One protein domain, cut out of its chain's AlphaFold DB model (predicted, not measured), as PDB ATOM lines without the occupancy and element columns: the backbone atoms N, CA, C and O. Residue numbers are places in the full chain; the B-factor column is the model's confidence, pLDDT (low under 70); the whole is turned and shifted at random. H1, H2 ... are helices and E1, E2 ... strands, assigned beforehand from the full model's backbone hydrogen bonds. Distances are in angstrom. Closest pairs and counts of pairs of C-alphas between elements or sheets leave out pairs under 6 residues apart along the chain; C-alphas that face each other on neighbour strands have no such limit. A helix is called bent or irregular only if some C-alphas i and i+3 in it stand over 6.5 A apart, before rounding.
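This is residues 2 to 48 and 111 to 165 of the 364 residues of an uncharacterized protein of Plasmodium falciparum NF135/5.C10 (UniProt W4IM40). One long helix, H2, runs lengthwise over a narrow ribbon of two antiparallel strands, E1 and E2, with its residues 134 to 149 nearest to the ribbon; past the ribbon's end a second helix, H1, meets the last part of H2 at a slant and makes the long body longer still. At the other end of the body residues 2 to 7 stick out as a free tail. The printed part has 102 residues, with two named strands and two named helices in the order E1, H1, E2, H2 along the chain; the sheet's order is E1 - E2, antiparallel, and the class is mixed, helices and strands. The whole is extended, with a radius of gyration of the C-alphas of 20.4 A, and elongated, with spans of 66 by 35 by 21 A.

Begin at C-alpha 2, at (273.864, 108.816, 328.351); from there residues 2 to 16 hold no named element. Next find C-alpha 17 at (263.502, 124.474, 307.587), where strand E1 begins; it takes residues 17 to 25 and is 26.0 A long from first to last C-alpha. A tight link of 4 residues leads to helix H1, residues 30 to 48, which is 26.8 A long and ends with C-alpha 48 at (243.247, 140.911, 360.000). There the printed part is cut, and it resumes at residue 111. Strand E2 takes residues 113 to 121, 25.2 A from first to last C-alpha. After a short link of 9 residues find C-alpha 131 at (275.840, 128.640, 313.494); from it helix H2 runs through residues 131 to 165 for 51.2 A, to C-alpha 165 at (238.366, 142.607, 345.476). H2 is the longest helix, with 35 residues, and neither helix is bent.

Look first at the sheet, where E1 and E2 are antiparallel neighbours with 161 degrees between their directions. C-alphas 17 and 121 face each other at 5.0 A, and C-alphas 25 and 113 at 4.8 A. Compare N 22 with O 116, and you will find them within hydrogen-bond range at 2.8 A; N 118 and O 20 are so at 2.9 A. Now go to H2: its closest C-alphas to E1 are those of Ile 138 and Ile 20, 7.4 A apart, and there are 5 pairs of C-alphas within 8 A. Between H2 and E2 there is 1 such pair, the C-alphas of Ser 141 and Leu 118, at 7.2 A. Farther along H2, look at its residues 156 to 164, the part that touches residues 33 to 41 of H1. The closest C-alphas of these two helices are those of Tyr 37 and Val 160, 5.5 A apart. The two run the same way at a steep tilt of 51 degrees. In both H1 and H2 every O i to N i+4 pair is within hydrogen-bond range. Outside the named strands, residues 11 to 12 make a short antiparallel pairing with residues 129 to 130.

Measure the length from Asn 48 to Thr 126, whose C-alphas are the two farthest apart, at 67.3 A. Residues 49 to 110 are not printed, and C-alphas 48 and 111 stand 34.4 A apart across this cut, in the link from H1 to E2. Of the links that are printed whole, none is long. Residues 2 to 7 stand free. In the B-factor column the mean pLDDT of the printed part is 75.7, and 18 residues are under 70, among them residues 2 to 11, 47 to 48 and 111 to 112 of this model.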
ATOM      1  N   GLU A   2     273.989 108.991 329.800       29.97
ATOM      2  CA  GLU A   2     273.864 108.816 328.351       29.97
ATOM      3  C   GLU A   2     274.245 110.135 327.671       29.97
ATOM      4  O   GLU A   2     273.952 111.213 328.180       29.97
ATOM      5  N   LYS A   3     275.000 110.032 326.576       33.38
ATOM      6  CA  LYS A   3     275.675 111.145 325.901       33.38
ATOM      7  C   LYS A   3     274.687 112.205 325.404       33.38
ATOM      8  O   LYS A   3     273.849 111.919 324.552       33.38
ATOM      9  N   GLU A   4     274.895 113.447 325.837       37.50
ATOM     10  CA  GLU A   4     274.355 114.654 325.208       37.50
ATOM     11  C   GLU A   4     274.951 114.827 323.798       37.50
ATOM     12  O   GLU A   4     275.912 115.563 323.583       37.50
ATOM     13  N   ASN A   5     274.378 114.159 322.798       34.59
ATOM     14  CA  ASN A   5     274.543 114.590 321.412       34.59
ATOM     15  C   ASN A   5     273.636 115.805 321.189       34.59
ATOM     16  O   ASN A   5     272.534 115.696 320.655       34.59
ATOM     17  N   MET A   6     274.109 116.975 321.620       39.94
ATOM     18  CA  MET A   6     273.535 118.268 321.253       39.94
ATOM     19  C   MET A   6     273.629 118.410 319.722       39.94
ATOM     20  O   MET A   6     274.662 118.806 319.180       39.94
ATOM     21  N   PHE A   7     272.559 118.057 319.003       43.28
ATOM     22  CA  PHE A   7     272.387 118.339 317.573       43.28
ATOM     23  C   PHE A   7     272.201 119.856 317.369       43.28
ATOM     24  O   PHE A   7     271.130 120.351 317.033       43.28
ATOM     25  N   LEU A   8     273.257 120.633 317.606       53.19
ATOM     26  CA  LEU A   8     273.327 122.036 317.215       53.19
ATOM     27  C   LEU A   8     273.827 122.089 315.770       53.19
ATOM     28  O   LEU A   8     275.020 121.910 315.515       53.19
ATOM     29  N   TYR A   9     272.906 122.325 314.831       57.72
ATOM     30  CA  TYR A   9     273.196 122.563 313.415       57.72
ATOM     31  C   TYR A   9     274.420 123.483 313.249       57.72
ATOM     32  O   TYR A   9     274.463 124.596 313.775       57.72
ATOM     33  N   SER A  10     275.439 123.024 312.521       60.06
ATOM     34  CA  SER A  10     276.654 123.810 312.267       60.06
ATOM     35  C   SER A  10     276.417 124.958 311.272       60.06
ATOM     36  O   SER A  10     277.156 125.941 311.297       60.06
ATOM     37  N   TYR A  11     275.392 124.860 310.422       64.94
ATOM     38  CA  TYR A  11     274.828 125.909 309.560       64.94
ATOM     39  C   TYR A  11     273.522 125.387 308.924       64.94
ATOM     40  O   TYR A  11     273.350 124.171 308.831       64.94
ATOM     41  N   MET A  12     272.632 126.272 308.456       70.25
ATOM     42  CA  MET A  12     271.497 125.905 307.588       70.25
ATOM     43  C   MET A  12     271.801 126.288 306.140       70.25
ATOM     44  O   MET A  12     272.344 127.365 305.858       70.25
ATOM     45  N   LYS A  13     271.451 125.402 305.213       73.50
ATOM     46  CA  LYS A  13     271.521 125.617 303.770       73.50
ATOM     47  C   LYS A  13     270.271 126.368 303.269       73.50
ATOM     48  O   LYS A  13     269.216 126.333 303.906       73.50
ATOM     49  N   PRO A  14     270.377 127.058 302.122       67.75
ATOM     50  CA  PRO A  14     269.220 127.434 301.310       67.75
ATOM     51  C   PRO A  14     268.303 126.225 301.094       67.75
ATOM     52  O   PRO A  14     268.799 125.169 300.702       67.75
ATOM     53  N   GLY A  15     267.003 126.360 301.367       66.88
ATOM     54  CA  GLY A  15     266.065 125.230 301.284       66.88
ATOM     55  C   GLY A  15     265.781 124.513 302.610       66.88
ATOM     56  O   GLY A  15     264.858 123.703 302.658       66.88
ATOM     57  N   ASP A  16     266.518 124.811 303.685       74.19
ATOM     58  CA  ASP A  16     266.298 124.176 304.988       74.19
ATOM     59  C   ASP A  16     265.136 124.824 305.762       74.19
ATOM     60  O   ASP A  16     264.832 126.013 305.627       74.19
ATOM     61  N   PHE A  17     264.519 124.036 306.639       75.81
ATOM     62  CA  PHE A  17     263.502 124.474 307.587       75.81
ATOM     63  C   PHE A  17     263.957 124.119 309.001       75.81
ATOM     64  O   PHE A  17     264.331 122.974 309.260       75.81
ATOM     65  N   LEU A  18     263.938 125.091 309.912       76.88
ATOM     66  CA  LEU A  18     264.282 124.875 311.315       76.88
ATOM     67  C   LEU A  18     263.026 124.985 312.168       76.88
ATOM     68  O   LEU A  18     262.410 126.042 312.259       76.88
ATOM     69  N   SER A  19     262.687 123.890 312.833       76.88
ATOM     70  CA  SER A  19     261.640 123.828 313.846       76.88
ATOM     71  C   SER A  19     262.276 123.738 315.227       76.88
ATOM     72  O   SER A  19     262.984 122.771 315.517       76.88
ATOM     73  N   ILE A  20     262.004 124.714 316.086       78.00
ATOM     74  CA  ILE A  20     262.395 124.671 317.495       78.00
ATOM     75  C   ILE A  20     261.133 124.362 318.303       78.00
ATOM     76  O   ILE A  20     260.254 125.226 318.396       78.00
ATOM     77  N   PRO A  21     260.988 123.142 318.850       74.56
ATOM     78  CA  PRO A  21     259.871 122.830 319.724       74.56
ATOM     79  C   PRO A  21     260.000 123.631 321.020       74.56
ATOM     80  O   PRO A  21     261.068 123.713 321.627       74.56
ATOM     81  N   ILE A  22     258.891 124.224 321.433       75.81
ATOM     82  CA  ILE A  22     258.744 125.017 322.642       75.81
ATOM     83  C   ILE A  22     257.710 124.311 323.506       75.81
ATOM     84  O   ILE A  22     256.553 124.176 323.117       75.81
ATOM     85  N   ILE A  23     258.132 123.859 324.679       74.44
ATOM     86  CA  ILE A  23     257.276 123.139 325.614       74.44
ATOM     87  C   ILE A  23     257.386 123.821 326.971       74.44
ATOM     88  O   ILE A  23     258.489 123.951 327.503       74.44
ATOM     89  N   TYR A  24     256.256 124.244 327.531       74.94
ATOM     90  CA  TYR A  24     256.201 124.769 328.894       74.94
ATOM     91  C   TYR A  24     254.860 124.448 329.564       74.94
ATOM     92  O   TYR A  24     253.872 124.135 328.899       74.94
ATOM     93  N   TYR A  25     254.829 124.525 330.890       72.75
ATOM     94  CA  TYR A  25     253.611 124.361 331.680       72.75
ATOM     95  C   TYR A  25     252.987 125.729 331.944       72.75
ATOM     96  O   TYR A  25     253.660 126.632 332.448       72.75
ATOM     97  N   THR A  26     251.718 125.895 331.572       72.44
ATOM     98  CA  THR A  26     251.039 127.190 331.698       72.44
ATOM     99  C   THR A  26     250.534 127.446 333.115       72.44
ATOM    100  O   THR A  26     250.054 126.538 333.797       72.44
ATOM    101  N   HIS A  27     250.566 128.713 333.538       68.50
ATOM    102  CA  HIS A  27     249.885 129.142 334.766       68.50
ATOM    103  C   HIS A  27     248.385 129.376 334.569       68.50
ATOM    104  O   HIS A  27     247.674 129.564 335.558       68.50
ATOM    105  N   TYR A  28     247.879 129.357 333.329       70.81
ATOM    106  CA  TYR A  28     246.447 129.380 333.016       70.81
ATOM    107  C   TYR A  28     245.780 128.040 333.364       70.81
ATOM    108  O   TYR A  28     245.181 127.355 332.537       70.81
ATOM    109  N   ASN A  29     245.903 127.665 334.633       71.81
ATOM    110  CA  ASN A  29     245.375 126.462 335.238       71.81
ATOM    111  C   ASN A  29     244.447 126.868 336.389       71.81
ATOM    112  O   ASN A  29     244.823 127.639 337.275       71.81
ATOM    113  N   MET A  30     243.231 126.322 336.384       74.88
ATOM    114  CA  MET A  30     242.235 126.552 337.428       74.88
ATOM    115  C   MET A  30     242.698 126.114 338.818       74.88
ATOM    116  O   MET A  30     242.385 126.791 339.797       74.88
ATOM    117  N   ASN A  31     243.474 125.036 338.913       75.25
ATOM    118  CA  ASN A  31     244.017 124.557 340.182       75.25
ATOM    119  C   ASN A  31     245.037 125.552 340.745       75.25
ATOM    120  O   ASN A  31     244.924 125.952 341.900       75.25
ATOM    121  N   PHE A  32     245.958 126.038 339.909       77.69
ATOM    122  CA  PHE A  32     246.946 127.042 340.317       77.69
ATOM    123  C   PHE A  32     246.293 128.379 340.700       77.69
ATOM    124  O   PHE A  32     246.642 128.977 341.719       77.69
ATOM    125  N   LEU A  33     245.300 128.831 339.922       84.31
ATOM    126  CA  LEU A  33     244.497 130.011 340.259       84.31
ATOM    127  C   LEU A  33     243.849 129.857 341.644       84.31
ATOM    128  O   LEU A  33     243.884 130.788 342.448       84.31
ATOM    129  N   ASN A  34     243.289 128.678 341.923       84.25
ATOM    130  CA  ASN A  34     242.654 128.347 343.190       84.25
ATOM    131  C   ASN A  34     243.627 128.325 344.370       84.25
ATOM    132  O   ASN A  34     243.362 128.966 345.386       84.25
ATOM    133  N   GLU A  35     244.770 127.660 344.233       84.88
ATOM    134  CA  GLU A  35     245.801 127.636 345.276       84.88
ATOM    135  C   GLU A  35     246.308 129.041 345.609       84.88
ATOM    136  O   GLU A  35     246.367 129.426 346.780       84.88
ATOM    137  N   LEU A  36     246.611 129.843 344.583       87.00
ATOM    138  CA  LEU A  36     247.088 131.209 344.772       87.00
ATOM    139  C   LEU A  36     246.017 132.104 345.410       87.00
ATOM    140  O   LEU A  36     246.337 132.953 346.249       87.00
ATOM    141  N   TYR A  37     244.750 131.911 345.037       89.12
ATOM    142  CA  TYR A  37     243.621 132.593 345.660       89.12
ATOM    143  C   TYR A  37     243.483 132.234 347.144       89.12
ATOM    144  O   TYR A  37     243.452 133.143 347.975       89.12
ATOM    145  N   ILE A  38     243.482 130.943 347.499       87.69
ATOM    146  CA  ILE A  38     243.398 130.488 348.898       87.69
ATOM    147  C   ILE A  38     244.560 131.063 349.709       87.69
ATOM    148  O   ILE A  38     244.351 131.592 350.801       87.69
ATOM    149  N   PHE A  39     245.775 131.021 349.162       87.00
ATOM    150  CA  PHE A  39     246.956 131.578 349.813       87.00
ATOM    151  C   PHE A  39     246.798 133.074 350.117       87.00
ATOM    152  O   PHE A  39     246.986 133.504 351.258       87.00
ATOM    153  N   LYS A  40     246.410 133.882 349.122       87.56
ATOM    154  CA  LYS A  40     246.229 135.327 349.318       87.56
ATOM    155  C   LYS A  40     245.064 135.646 350.256       87.56
ATOM    156  O   LYS A  40     245.215 136.516 351.112       87.56
ATOM    157  N   LYS A  41     243.944 134.926 350.150       87.31
ATOM    158  CA  LYS A  41     242.812 135.034 351.081       87.31
ATOM    159  C   LYS A  41     243.255 134.779 352.522       87.31
ATOM    160  O   LYS A  41     242.972 135.592 353.397       87.31
ATOM    161  N   ASN A  42     243.976 133.686 352.762       85.94
ATOM    162  CA  ASN A  42     244.457 133.331 354.095       85.94
ATOM    163  C   ASN A  42     245.428 134.379 354.640       85.94
ATOM    164  O   ASN A  42     245.357 134.707 355.815       85.94
ATOM    165  N   ASN A  43     246.283 134.966 353.799       84.12
ATOM    166  CA  ASN A  43     247.151 136.063 354.232       84.12
ATOM    167  C   ASN A  43     246.360 137.306 354.657       84.12
ATOM    168  O   ASN A  43     246.732 137.950 355.633       84.12
ATOM    169  N   ILE A  44     245.268 137.640 353.964       81.56
ATOM    170  CA  ILE A  44     244.392 138.756 354.351       81.56
ATOM    171  C   ILE A  44     243.701 138.451 355.683       81.56
ATOM    172  O   ILE A  44     243.730 139.280 356.589       81.56
ATOM    173  N   LEU A  45     243.133 137.251 355.827       75.44
ATOM    174  CA  LEU A  45     242.478 136.821 357.063       75.44
ATOM    175  C   LEU A  45     243.459 136.803 358.241       75.44
ATOM    176  O   LEU A  45     243.164 137.403 359.267       75.44
ATOM    177  N   ASN A  46     244.648 136.222 358.065       71.12
ATOM    178  CA  ASN A  46     245.676 136.120 359.104       71.12
ATOM    179  C   ASN A  46     246.269 137.482 359.503       71.12
ATOM    180  O   ASN A  46     246.654 137.687 360.654       71.12
ATOM    181  N   ASN A  47     246.350 138.429 358.562       60.09
ATOM    182  CA  ASN A  47     246.762 139.798 358.868       60.09
ATOM    183  C   ASN A  47     245.662 140.571 359.610       60.09
ATOM    184  O   ASN A  47     245.981 141.374 360.483       60.09
ATOM    185  N   ASN A  48     244.387 140.290 359.323       54.31
ATOM    186  CA  ASN A  48     243.247 140.911 360.000       54.31
ATOM    187  C   ASN A  48     242.952 140.288 361.382       54.31
ATOM    188  O   ASN A  48     242.439 140.981 362.259       54.31
ATOM    189  N   GLU A 111     249.164 119.489 334.720       56.69
ATOM    190  CA  GLU A 111     248.023 119.045 333.890       56.69
ATOM    191  C   GLU A 111     247.773 119.822 332.584       56.69
ATOM    192  O   GLU A 111     247.096 119.285 331.719       56.69
ATOM    193  N   ASN A 112     248.392 120.988 332.329       60.88
ATOM    194  CA  ASN A 112     248.255 121.685 331.034       60.88
ATOM    195  C   ASN A 112     249.617 122.038 330.420       60.88
ATOM    196  O   ASN A 112     250.204 123.091 330.687       60.88
ATOM    197  N   LYS A 113     250.121 121.133 329.580       71.06
ATOM    198  CA  LYS A 113     251.333 121.326 328.783       71.06
ATOM    199  C   LYS A 113     250.993 122.137 327.534       71.06
ATOM    200  O   LYS A 113     250.145 121.736 326.743       71.06
ATOM    201  N   VAL A 114     251.665 123.267 327.354       70.69
ATOM    202  CA  VAL A 114     251.577 124.061 326.131       70.69
ATOM    203  C   VAL A 114     252.716 123.650 325.214       70.69
ATOM    204  O   VAL A 114     253.891 123.762 325.568       70.69
ATOM    205  N   GLU A 115     252.350 123.170 324.032       75.50
ATOM    206  CA  GLU A 115     253.281 122.791 322.978       75.50
ATOM    207  C   GLU A 115     253.153 123.785 321.824       75.50
ATOM    208  O   GLU A 115     252.097 123.941 321.213       75.50
ATOM    209  N   MET A 116     254.239 124.493 321.543       74.75
ATOM    210  CA  MET A 116     254.362 125.433 320.437       74.75
ATOM    211  C   MET A 116     255.610 125.090 319.625       74.75
ATOM    212  O   MET A 116     256.487 124.355 320.073       74.75
ATOM    213  N   CYS A 117     255.723 125.635 318.419       77.75
ATOM    214  CA  CYS A 117     256.933 125.494 317.625       77.75
ATOM    215  C   CYS A 117     257.311 126.836 317.008       77.75
ATOM    216  O   CYS A 117     256.499 127.464 316.328       77.75
ATOM    217  N   LEU A 118     258.548 127.276 317.249       79.62
ATOM    218  CA  LEU A 118     259.125 128.387 316.510       79.62
ATOM    219  C   LEU A 118     259.697 127.837 315.204       79.62
ATOM    220  O   LEU A 118     260.697 127.118 315.198       79.62
ATOM    221  N   CYS A 119     259.038 128.187 314.106       79.38
ATOM    222  CA  CYS A 119     259.401 127.753 312.768       79.38
ATOM    223  C   CYS A 119     260.174 128.861 312.055       79.38
ATOM    224  O   CYS A 119     259.655 129.960 311.861       79.38
ATOM    225  N   PHE A 120     261.399 128.563 311.635       77.56
ATOM    226  CA  PHE A 120     262.191 129.423 310.772       77.56
ATOM    227  C   PHE A 120     262.267 128.806 309.374       77.56
ATOM    228  O   PHE A 120     262.898 127.766 309.163       77.56
ATOM    229  N   ASP A 121     261.606 129.457 308.418       79.06
ATOM    230  CA  ASP A 121     261.547 129.009 307.032       79.06
ATOM    231  C   ASP A 121     262.642 129.685 306.194       79.06
ATOM    232  O   ASP A 121     262.539 130.860 305.847       79.06
ATOM    233  N   ASN A 122     263.701 128.937 305.866       74.31
ATOM    234  CA  ASN A 122     264.784 129.403 304.995       74.31
ATOM    235  C   ASN A 122     264.631 128.887 303.551       74.31
ATOM    236  O   ASN A 122     265.575 128.971 302.758       74.31
ATOM    237  N   ARG A 123     263.459 128.349 303.174       75.38
ATOM    238  CA  ARG A 123     263.246 127.752 301.845       75.38
ATOM    239  C   ARG A 123     263.255 128.769 300.707       75.38
ATOM    240  O   ARG A 123     263.639 128.421 299.598       75.38
ATOM    241  N   GLY A 124     262.885 130.021 300.984       69.50
ATOM    242  CA  GLY A 124     262.907 131.121 300.009       69.50
ATOM    243  C   GLY A 124     264.226 131.902 299.931       69.50
ATOM    244  O   GLY A 124     264.315 132.863 299.174       69.50
ATOM    245  N   SER A 125     265.237 131.539 300.724       73.62
ATOM    246  CA  SER A 125     266.485 132.301 300.848       73.62
ATOM    247  C   SER A 125     267.614 131.673 300.042       73.62
ATOM    248  O   SER A 125     267.816 130.463 300.083       73.62
ATOM    249  N   THR A 126     268.418 132.499 299.376       71.31
ATOM    250  CA  THR A 126     269.670 132.078 298.726       71.31
ATOM    251  C   THR A 126     270.862 132.058 299.688       71.31
ATOM    252  O   THR A 126     271.942 131.588 299.324       71.31
ATOM    253  N   ASN A 127     270.692 132.558 300.918       73.44
ATOM    254  CA  ASN A 127     271.769 132.727 301.890       73.44
ATOM    255  C   ASN A 127     271.834 131.564 302.892       73.44
ATOM    256  O   ASN A 127     270.818 131.056 303.373       73.44
ATOM    257  N   LYS A 128     273.064 131.167 303.244       75.38
ATOM    258  CA  LYS A 128     273.330 130.236 304.351       75.38
ATOM    259  C   LYS A 128     273.175 130.961 305.683       75.38
ATOM    260  O   LYS A 128     273.749 132.035 305.851       75.38
ATOM    261  N   ILE A 129     272.502 130.325 306.639       77.25
ATOM    262  CA  ILE A 129     272.410 130.822 308.016       77.25
ATOM    263  C   ILE A 129     273.539 130.195 308.822       77.25
ATOM    264  O   ILE A 129     273.710 128.970 308.855       77.25
ATOM    265  N   LYS A 130     274.353 131.037 309.450       81.12
ATOM    266  CA  LYS A 130     275.540 130.611 310.198       81.12
ATOM    267  C   LYS A 130     275.141 130.040 311.557       81.12
ATOM    268  O   LYS A 130     274.153 130.457 312.154       81.12
ATOM    269  N   LYS A 131     275.998 129.182 312.129       80.81
ATOM    270  CA  LYS A 131     275.840 128.640 313.494       80.81
ATOM    271  C   LYS A 131     275.456 129.699 314.534       80.81
ATOM    272  O   LYS A 131     274.589 129.461 315.363       80.81
ATOM    273  N   LYS A 132     276.099 130.872 314.488       82.62
ATOM    274  CA  LYS A 132     275.848 131.975 315.431       82.62
ATOM    275  C   LYS A 132     274.408 132.492 315.350       82.62
ATOM    276  O   LYS A 132     273.815 132.788 316.376       82.62
ATOM    277  N   GLU A 133     273.848 132.582 314.148       82.31
ATOM    278  CA  GLU A 133     272.471 133.033 313.931       82.31
ATOM    279  C   GLU A 133     271.476 131.979 314.425       82.31
ATOM    280  O   GLU A 133     270.531 132.323 315.125       82.31
ATOM    281  N   ILE A 134     271.749 130.693 314.180       78.69
ATOM    282  CA  ILE A 134     270.950 129.575 314.712       78.69
ATOM    283  C   ILE A 134     270.952 129.589 316.249       78.69
ATOM    284  O   ILE A 134     269.895 129.509 316.868       78.69
ATOM    285  N   ILE A 135     272.125 129.753 316.875       80.94
ATOM    286  CA  ILE A 135     272.254 129.874 318.337       80.94
ATOM    287  C   ILE A 135     271.466 131.082 318.855       80.94
ATOM    288  O   ILE A 135     270.768 130.967 319.859       80.94
ATOM    289  N   ASN A 136     271.526 132.222 318.167       84.19
ATOM    290  CA  ASN A 136     270.752 133.401 318.550       84.19
ATOM    291  C   ASN A 136     269.240 133.152 318.475       84.19
ATOM    292  O   ASN A 136     268.522 133.610 319.357       84.19
ATOM    293  N   ILE A 137     268.756 132.419 317.468       82.56
ATOM    294  CA  ILE A 137     267.337 132.049 317.346       82.56
ATOM    295  C   ILE A 137     266.927 131.112 318.491       82.56
ATOM    296  O   ILE A 137     265.871 131.304 319.093       82.56
ATOM    297  N   ILE A 138     267.778 130.150 318.853       81.44
ATOM    298  CA  ILE A 138     267.551 129.276 320.013       81.44
ATOM    299  C   ILE A 138     267.506 130.103 321.306       81.44
ATOM    300  O   ILE A 138     266.543 130.000 322.064       81.44
ATOM    301  N   HIS A 139     268.477 130.986 321.549       84.56
ATOM    302  CA  HIS A 139     268.453 131.873 322.719       84.56
ATOM    303  C   HIS A 139     267.218 132.781 322.736       84.56
ATOM    304  O   HIS A 139     266.605 132.967 323.785       84.56
ATOM    305  N   PHE A 140     266.821 133.309 321.578       84.81
ATOM    306  CA  PHE A 140     265.599 134.089 321.433       84.81
ATOM    307  C   PHE A 140     264.355 133.266 321.786       84.81
ATOM    308  O   PHE A 140     263.488 133.773 322.492       84.81
ATOM    309  N   SER A 141     264.287 131.994 321.377       82.56
ATOM    310  CA  SER A 141     263.183 131.102 321.749       82.56
ATOM    311  C   SER A 141     263.096 130.896 323.266       82.56
ATOM    312  O   SER A 141     262.017 131.053 323.830       82.56
ATOM    313  N   TYR A 142     264.225 130.681 323.955       82.56
ATOM    314  CA  TYR A 142     264.249 130.585 325.420       82.56
ATOM    315  C   TYR A 142     263.817 131.892 326.086       82.56
ATOM    316  O   TYR A 142     262.976 131.879 326.982       82.56
ATOM    317  N   PHE A 143     264.336 133.030 325.615       85.69
ATOM    318  CA  PHE A 143     263.932 134.345 326.107       85.69
ATOM    319  C   PHE A 143     262.424 134.584 325.942       85.69
ATOM    320  O   PHE A 143     261.772 135.085 326.861       85.69
ATOM    321  N   LEU A 144     261.860 134.202 324.795       83.50
ATOM    322  CA  LEU A 144     260.437 134.329 324.497       83.50
ATOM    323  C   LEU A 144     259.588 133.460 325.435       83.50
ATOM    324  O   LEU A 144     258.622 133.968 326.000       83.50
ATOM    325  N   ILE A 145     259.991 132.211 325.692       83.25
ATOM    326  CA  ILE A 145     259.319 131.326 326.662       83.25
ATOM    327  C   ILE A 145     259.337 131.933 328.061       83.25
ATOM    328  O   ILE A 145     258.293 132.029 328.703       83.25
ATOM    329  N   THR A 146     260.500 132.390 328.539       82.12
ATOM    330  CA  THR A 146     260.607 133.012 329.866       82.12
ATOM    331  C   THR A 146     259.710 134.242 329.972       82.12
ATOM    332  O   THR A 146     259.051 134.446 330.991       82.12
ATOM    333  N   ARG A 147     259.640 135.060 328.914       84.19
ATOM    334  CA  ARG A 147     258.735 136.212 328.869       84.19
ATOM    335  C   ARG A 147     257.277 135.779 328.937       84.19
ATOM    336  O   ARG A 147     256.567 136.314 329.783       84.19
ATOM    337  N   ILE A 148     256.852 134.824 328.109       82.81
ATOM    338  CA  ILE A 148     255.486 134.278 328.134       82.81
ATOM    339  C   ILE A 148     255.147 133.808 329.549       82.81
ATOM    340  O   ILE A 148     254.197 134.308 330.143       82.81
ATOM    341  N   PHE A 149     255.987 132.958 330.135       81.00
ATOM    342  CA  PHE A 149     255.795 132.415 331.476       81.00
ATOM    343  C   PHE A 149     255.634 133.502 332.554       81.00
ATOM    344  O   PHE A 149     254.716 133.442 333.373       81.00
ATOM    345  N   LEU A 150     256.486 134.534 332.538       82.62
ATOM    346  CA  LEU A 150     256.395 135.661 333.474       82.62
ATOM    347  C   LEU A 150     255.117 136.488 333.275       82.62
ATOM    348  O   LEU A 150     254.515 136.935 334.255       82.62
ATOM    349  N   TYR A 151     254.697 136.699 332.025       83.38
ATOM    350  CA  TYR A 151     253.454 137.407 331.725       83.38
ATOM    351  C   TYR A 151     252.224 136.609 332.158       83.38
ATOM    352  O   TYR A 151     251.318 137.202 332.743       83.38
ATOM    353  N   GLU A 152     252.209 135.291 331.943       81.31
ATOM    354  CA  GLU A 152     251.135 134.419 332.429       81.31
ATOM    355  C   GLU A 152     251.026 134.475 333.952       81.31
ATOM    356  O   GLU A 152     249.946 134.731 334.481       81.31
ATOM    357  N   LYS A 153     252.153 134.334 334.665       82.06
ATOM    358  CA  LYS A 153     252.182 134.438 336.129       82.06
ATOM    359  C   LYS A 153     251.592 135.765 336.607       82.06
ATOM    360  O   LYS A 153     250.701 135.780 337.454       82.06
ATOM    361  N   LYS A 154     252.046 136.882 336.029       85.62
ATOM    362  CA  LYS A 154     251.543 138.219 336.372       85.62
ATOM    363  C   LYS A 154     250.047 138.362 336.074       85.62
ATOM    364  O   LYS A 154     249.320 138.982 336.848       85.62
ATOM    365  N   ALA A 155     249.575 137.804 334.961       84.38
ATOM    366  CA  ALA A 155     248.161 137.829 334.605       84.38
ATOM    367  C   ALA A 155     247.309 137.051 335.619       84.38
ATOM    368  O   ALA A 155     246.263 137.548 336.035       84.38
ATOM    369  N   ILE A 156     247.780 135.887 336.069       85.56
ATOM    370  CA  ILE A 156     247.112 135.087 337.101       85.56
ATOM    371  C   ILE A 156     247.122 135.795 338.455       85.56
ATOM    372  O   ILE A 156     246.090 135.871 339.114       85.56
ATOM    373  N   GLU A 157     248.241 136.393 338.860       86.75
ATOM    374  CA  GLU A 157     248.307 137.170 340.100       86.75
ATOM    375  C   GLU A 157     247.307 138.333 340.114       86.75
ATOM    376  O   GLU A 157     246.651 138.558 341.137       86.75
ATOM    377  N   ASN A 158     247.171 139.033 338.983       89.06
ATOM    378  CA  ASN A 158     246.184 140.094 338.794       89.06
ATOM    379  C   ASN A 158     244.751 139.551 338.823       89.06
ATOM    380  O   ASN A 158     243.888 140.161 339.451       89.06
ATOM    381  N   GLN A 159     244.502 138.400 338.188       89.06
ATOM    382  CA  GLN A 159     243.202 137.731 338.227       89.06
ATOM    383  C   GLN A 159     242.796 137.391 339.665       89.06
ATOM    384  O   GLN A 159     241.664 137.665 340.058       89.06
ATOM    385  N   VAL A 160     243.719 136.855 340.469       89.81
ATOM    386  CA  VAL A 160     243.457 136.554 341.881       89.81
ATOM    387  C   VAL A 160     243.177 137.824 342.683       89.81
ATOM    388  O   VAL A 160     242.251 137.836 343.488       89.81
ATOM    389  N   ASN A 161     243.940 138.899 342.466       89.00
ATOM    390  CA  ASN A 161     243.684 140.174 343.147       89.00
ATOM    391  C   ASN A 161     242.280 140.703 342.831       89.00
ATOM    392  O   ASN A 161     241.557 141.100 343.740       89.00
ATOM    393  N   PHE A 162     241.877 140.636 341.560       89.06
ATOM    394  CA  PHE A 162     240.535 141.017 341.131       89.06
ATOM    395  C   PHE A 162     239.454 140.146 341.790       89.06
ATOM    396  O   PHE A 162     238.440 140.655 342.253       89.06
ATOM    397  N   MET A 163     239.675 138.832 341.901       90.06
ATOM    398  CA  MET A 163     238.752 137.926 342.599       90.06
ATOM    399  C   MET A 163     238.605 138.270 344.085       90.06
ATOM    400  O   MET A 163     237.492 138.255 344.604       90.06
ATOM    401  N   ILE A 164     239.702 138.622 344.757       88.62
ATOM    402  CA  ILE A 164     239.685 139.051 346.160       88.62
ATOM    403  C   ILE A 164     238.901 140.354 346.327       88.62
ATOM    404  O   ILE A 164     238.082 140.449 347.237       88.62
ATOM    405  N   GLU A 165     239.107 141.338 345.451       86.00
ATOM    406  CA  GLU A 165     238.366 142.607 345.476       86.00
ATOM    407  C   GLU A 165     236.853 142.392 345.300       86.00
ATOM    408  O   GLU A 165     236.047 143.019 345.988       86.00
TER     409      GLU A 165